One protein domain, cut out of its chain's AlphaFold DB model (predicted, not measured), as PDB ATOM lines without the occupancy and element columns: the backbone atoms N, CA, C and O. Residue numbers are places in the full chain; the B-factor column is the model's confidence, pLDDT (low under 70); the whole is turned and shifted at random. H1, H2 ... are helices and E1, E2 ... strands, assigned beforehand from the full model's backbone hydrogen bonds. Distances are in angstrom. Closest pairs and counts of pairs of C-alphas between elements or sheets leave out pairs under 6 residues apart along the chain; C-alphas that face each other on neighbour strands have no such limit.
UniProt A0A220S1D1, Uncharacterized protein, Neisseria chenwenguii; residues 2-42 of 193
ATOM      1  N   THR A   2       5.453  29.285 -20.561       85.00
ATOM      2  CA  THR A   2       4.596  29.582 -21.720       85.00
ATOM      3  C   THR A   2       3.596  28.451 -21.907       85.00
ATOM      4  O   THR A   2       3.991  27.290 -21.954       85.00
ATOM      5  N   VAL A   3       2.311  28.786 -21.992       85.81
ATOM      6  CA  VAL A   3       1.244  27.858 -22.381       85.81
ATOM      7  C   VAL A   3       0.923  28.121 -23.842       85.81
ATOM      8  O   VAL A   3       0.301  29.135 -24.151       85.81
ATOM      9  N   SER A   4       1.361  27.234 -24.731       86.62
ATOM     10  CA  SER A   4       1.061  27.324 -26.162       86.62
ATOM     11  C   SER A   4      -0.266  26.629 -26.467       86.62
ATOM     12  O   SER A   4      -0.488  25.496 -26.040       86.62
ATOM     13  N   ALA A   5      -1.157  27.295 -27.200       82.81
ATOM     14  CA  ALA A   5      -2.476  26.779 -27.573       82.81
ATOM     15  C   ALA A   5      -2.866  27.289 -28.969       82.81
ATOM     16  O   ALA A   5      -2.212  28.174 -29.496       82.81
ATOM     17  N   TYR A   6      -3.912  26.727 -29.584       83.88
ATOM     18  CA  TYR A   6      -4.493  27.178 -30.868       83.88
ATOM     19  C   TYR A   6      -3.589  27.125 -32.127       83.88
ATOM     20  O   TYR A   6      -4.104  27.239 -33.237       83.88
ATOM     21  N   GLY A   7      -2.291  26.827 -31.994       87.31
ATOM     22  CA  GLY A   7      -1.344  26.704 -33.111       87.31
ATOM     23  C   GLY A   7      -0.736  28.048 -33.533       87.31
ATOM     24  O   GLY A   7      -0.991  29.075 -32.925       87.31
ATOM     25  N   GLY A   8       0.136  28.052 -34.548       85.62
ATOM     26  CA  GLY A   8       0.641  29.304 -35.145       85.62
ATOM     27  C   GLY A   8       1.545  30.179 -34.262       85.62
ATOM     28  O   GLY A   8       1.808  31.319 -34.630       85.62
ATOM     29  N   GLY A   9       2.045  29.660 -33.136       86.12
ATOM     30  CA  GLY A   9       2.834  30.433 -32.169       86.12
ATOM     31  C   GLY A   9       1.998  31.132 -31.092       86.12
ATOM     32  O   GLY A   9       2.570  31.837 -30.262       86.12
ATOM     33  N   ASP A  10       0.679  30.912 -31.065       92.50
ATOM     34  CA  ASP A  10      -0.194  31.458 -30.030       92.50
ATOM     35  C   ASP A  10       0.137  30.856 -28.659       92.50
ATOM     36  O   ASP A  10       0.210  29.635 -28.463       92.50
ATOM     37  N   GLY A  11       0.329  31.732 -27.675       89.38
ATOM     38  CA  GLY A  11       0.613  31.311 -26.317       89.38
ATOM     39  C   GLY A  11       0.514  32.428 -25.293       89.38
ATOM     40  O   GLY A  11       0.599  33.615 -25.606       89.38
ATOM     41  N   VAL A  12       0.334  32.024 -24.039       88.62
ATOM     42  CA  VAL A  12       0.305  32.918 -22.880       88.62
ATOM     43  C   VAL A  12       1.541  32.666 -22.029       88.62
ATOM     44  O   VAL A  12       1.767  31.550 -21.563       88.62
ATOM     45  N   THR A  13       2.319  33.718 -21.782       89.50
ATOM     46  CA  THR A  13       3.453  33.661 -20.858       89.50
ATOM     47  C   THR A  13       3.011  34.057 -19.458       89.50
ATOM     48  O   THR A  13       2.648  35.203 -19.203       89.50
ATOM     49  N   VAL A  14       3.115  33.121 -18.522       88.31
ATOM     50  CA  VAL A  14       3.018  33.396 -17.090       88.31
ATOM     51  C   VAL A  14       4.405  33.754 -16.572       88.31
ATOM     52  O   VAL A  14       5.302  32.902 -16.473       88.31
ATOM     53  N   ALA A  15       4.587  35.040 -16.276       88.94
ATOM     54  CA  ALA A  15       5.823  35.569 -15.721       88.94
ATOM     55  C   ALA A  15       6.086  34.996 -14.321       88.94
ATOM     56  O   ALA A  15       5.163  34.792 -13.538       88.94
ATOM     57  N   ASN A  16       7.360  34.743 -14.012       88.50
ATOM     58  CA  ASN A  16       7.857  34.361 -12.682       88.50
ATOM     59  C   ASN A  16       7.267  33.080 -12.065       88.50
ATOM     60  O   ASN A  16       7.603  32.760 -10.930       88.50
ATOM     61  N   TYR A  17       6.461  32.310 -12.804       86.50
ATOM     62  CA  TYR A  17       5.777  31.109 -12.306       86.50
ATOM     63  C   TYR A  17       6.704  30.142 -11.541       86.50
ATOM     64  O   TYR A  17       6.354  29.609 -10.488       86.50
ATOM     65  N   PHE A  18       7.932  29.961 -12.032       81.94
ATOM     66  CA  PHE A  18       8.903  29.052 -11.429       81.94
ATOM     67  C   PHE A  18       9.690  29.657 -10.251       81.94
ATOM     68  O   PHE A  18      10.244  28.893  -9.469       81.94
ATOM     69  N   GLN A  19       9.676  30.981 -10.044       83.19
ATOM     70  CA  GLN A  19      10.536  31.653  -9.056       83.19
ATOM     71  C   GLN A  19      10.183  31.341  -7.597       83.19
ATOM     72  O   GLN A  19      11.071  31.196  -6.766       83.19
ATOM     73  N   SER A  20       8.897  31.276  -7.247       83.06
ATOM     74  CA  SER A  20       8.469  30.959  -5.879       83.06
ATOM     75  C   SER A  20       7.031  30.458  -5.852       83.06
ATOM     76  O   SER A  20       6.264  30.694  -6.786       83.06
ATOM     77  N   ALA A  21       6.637  29.796  -4.761       82.75
ATOM     78  CA  ALA A  21       5.261  29.338  -4.570       82.75
ATOM     79  C   ALA A  21       4.230  30.485  -4.628       82.75
ATOM     80  O   ALA A  21       3.096  30.264  -5.043       82.75
ATOM     81  N   GLY A  22       4.631  31.718  -4.288       86.62
ATOM     82  CA  GLY A  22       3.763  32.899  -4.352       86.62
ATOM     83  C   GLY A  22       3.336  33.291  -5.771       86.62
ATOM     84  O   GLY A  22       2.311  33.944  -5.930       86.62
ATOM     85  N   TYR A  23       4.071  32.859  -6.803       86.69
ATOM     86  CA  TYR A  23       3.737  33.102  -8.214       86.69
ATOM     87  C   TYR A  23       2.910  31.975  -8.854       86.69
ATOM     88  O   TYR A  23       2.631  32.022 -10.052       86.69
ATOM     89  N   ARG A  24       2.523  30.951  -8.080       87.44
ATOM     90  CA  ARG A  24       1.867  29.726  -8.578       87.44
ATOM     91  C   ARG A  24       0.376  29.652  -8.235       87.44
ATOM     92  O   ARG A  24      -0.188  28.570  -8.226       87.44
ATOM     93  N   SER A  25      -0.277  30.776  -7.946       84.19
ATOM     94  CA  SER A  25      -1.695  30.834  -7.540       84.19
ATOM     95  C   SER A  25      -2.702  30.750  -8.699       84.19
ATOM     96  O   SER A  25      -3.882  31.043  -8.508       84.19
ATOM     97  N   LEU A  26      -2.248  30.385  -9.899       84.12
ATOM     98  CA  LEU A  26      -3.061  30.344 -11.110       84.12
ATOM     99  C   LEU A  26      -3.463  28.906 -11.443       84.12
ATOM    100  O   LEU A  26      -2.615  28.015 -11.480       84.12
ATOM    101  N   ASP A  27      -4.740  28.734 -11.772       90.00
ATOM    102  CA  ASP A  27      -5.265  27.523 -12.391       90.00
ATOM    103  C   ASP A  27      -5.390  27.735 -13.906       90.00
ATOM    104  O   ASP A  27      -5.877  28.770 -14.371       90.00
ATOM    105  N   PHE A  28      -4.981  26.739 -14.688       88.25
ATOM    106  CA  PHE A  28      -5.102  26.733 -16.144       88.25
ATOM    107  C   PHE A  28      -6.347  25.945 -16.549       88.25
ATOM    108  O   PHE A  28      -6.352  24.714 -16.504       88.25
ATOM    109  N   ALA A  29      -7.413  26.647 -16.925       90.50
ATOM    110  CA  ALA A  29      -8.654  26.030 -17.383       90.50
ATOM    111  C   ALA A  29      -8.632  25.804 -18.902       90.50
ATOM    112  O   ALA A  29      -8.525  26.744 -19.689       90.50
ATOM    113  N   PHE A  30      -8.772  24.546 -19.298       87.25
ATOM    114  CA  PHE A  30      -9.016  24.082 -20.657       87.25
ATOM    115  C   PHE A  30     -10.457  23.566 -20.757       87.25
ATOM    116  O   PHE A  30     -11.112  23.317 -19.746       87.25
ATOM    117  N   VAL A  31     -10.964  23.381 -21.980       91.56
ATOM    118  CA  VAL A  31     -12.338  22.882 -22.201       91.56
ATOM    119  C   VAL A  31     -12.563  21.510 -21.547       91.56
ATOM    120  O   VAL A  31     -13.670  21.220 -21.103       91.56
ATOM    121  N   ASP A  32     -11.526  20.674 -21.471       92.19
ATOM    122  CA  ASP A  32     -11.579  19.302 -20.961       92.19
ATOM    123  C   ASP A  32     -11.106  19.145 -19.505       92.19
ATOM    124  O   ASP A  32     -11.398  18.123 -18.882       92.19
ATOM    125  N   LYS A  33     -10.365  20.114 -18.949       91.69
ATOM    126  CA  LYS A  33      -9.758  19.996 -17.612       91.69
ATOM    127  C   LYS A  33      -9.317  21.331 -17.028       91.69
ATOM    128  O   LYS A  33      -9.033  22.278 -17.750       91.69
ATOM    129  N   THR A  34      -9.109  21.341 -15.717       92.44
ATOM    130  CA  THR A  34      -8.373  22.402 -15.021       92.44
ATOM    131  C   THR A  34      -7.052  21.844 -14.510       92.44
ATOM    132  O   THR A  34      -7.029  20.797 -13.863       92.44
ATOM    133  N   VAL A  35      -5.954  22.542 -14.783       89.88
ATOM    134  CA  VAL A  35      -4.622  22.218 -14.272       89.88
ATOM    135  C   VAL A  35      -4.265  23.242 -13.200       89.88
ATOM    136  O   VAL A  35      -3.972  24.392 -13.506       89.88
ATOM    137  N   ASN A  36      -4.337  22.832 -11.937       89.50
ATOM    138  CA  ASN A  36      -3.976  23.676 -10.798       89.50
ATOM    139  C   ASN A  36      -2.486  23.558 -10.448       89.50
ATOM    140  O   ASN A  36      -1.766  22.736 -11.017       89.50
ATOM    141  N   ALA A  37      -2.023  24.337  -9.472       84.38
ATOM    142  CA  ALA A  37      -0.625  24.332  -9.032       84.38
ATOM    143  C   ALA A  37      -0.090  22.934  -8.653       84.38
ATOM    144  O   ALA A  37       1.055  22.611  -8.962       84.38
ATOM    145  N   GLU A  38      -0.906  22.085  -8.016       85.50
ATOM    146  CA  GLU A  38      -0.506  20.721  -7.638       85.50
ATOM    147  C   GLU A  38      -0.426  19.781  -8.844       85.50
ATOM    148  O   GLU A  38       0.473  18.947  -8.925       85.50
ATOM    149  N   ALA A  39      -1.335  19.925  -9.808       88.38
ATOM    150  CA  ALA A  39      -1.273  19.194 -11.065       88.38
ATOM    151  C   ALA A  39      -0.070  19.646 -11.908       88.38
ATOM    152  O   ALA A  39       0.608  18.807 -12.494       88.38
ATOM    153  N   MET A  40       0.246  20.945 -11.901       85.50
ATOM    154  CA  MET A  40       1.410  21.508 -12.589       85.50
ATOM    155  C   MET A  40       2.737  20.974 -12.044       85.50
ATOM    156  O   MET A  40       3.671  20.814 -12.819       85.50
ATOM    157  N   LYS A  41       2.835  20.649 -10.746       82.62
ATOM    158  CA  LYS A  41       4.041  20.017 -10.174       82.62
ATOM    159  C   LYS A  41       4.351  18.650 -10.776       82.62
ATOM    160  O   LYS A  41       5.493  18.219 -10.706       82.62
ATOM    161  N   LYS A  42       3.349  17.950 -11.303       85.38
ATOM    162  CA  LYS A  42       3.489  16.603 -11.881       85.38
ATOM    163  C   LYS A  42       3.714  16.627 -13.391       85.38
ATOM    164  O   LYS A  42       3.819  15.572 -14.012       85.38
TER     165      LYS A  42
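Overview. This is residues 2 to 42 of the 193 residues of an uncharacterized protein of Neisseria chenwenguii (UniProt A0A220S1D1). There is little regular structure here: a small two-stranded hairpin, E1 and E2, leads into a long stretch, residues 14 to 36, that folds back on itself, pairs 28 to 29 antiparallel with 34 to 35, and ends in the short helix H1. The printed part has 41 residues, of which 10 are in named elements, in the order E1, E2, H1; the class is mixed. It is only just loose, close to compact, with a radius of gyration of the C-alphas of 11.1 A, and spans 30 by 22 by 15 A.

Along the chain. Find C-alpha 2 at (4.596, 29.582, -21.720), where strand E1, residues 2 to 4, begins. Strand E2 is residues 11 to 13. Helix H1, residues 37 to 40, runs 5.0 A to C-alpha 40 at (1.410, 21.508, -12.589).

Arrangement. In the hairpin, E1 and E2 are antiparallel at 170 degrees; look for N 3 and O 12, 2.8 A apart and within hydrogen-bond range. E1 and H1 are apart. H1 is too short for an O i to N i+4 pair; its one O i to N i+3 pair is within range.

Size, cuts and confidence. The C-alphas farthest apart, of Gly 8 and Gly 22, are 31.2 A apart. The printed part has no cut. The link from E2 to H1 is long, at 23 residues. No printed residue has a pLDDT under 70.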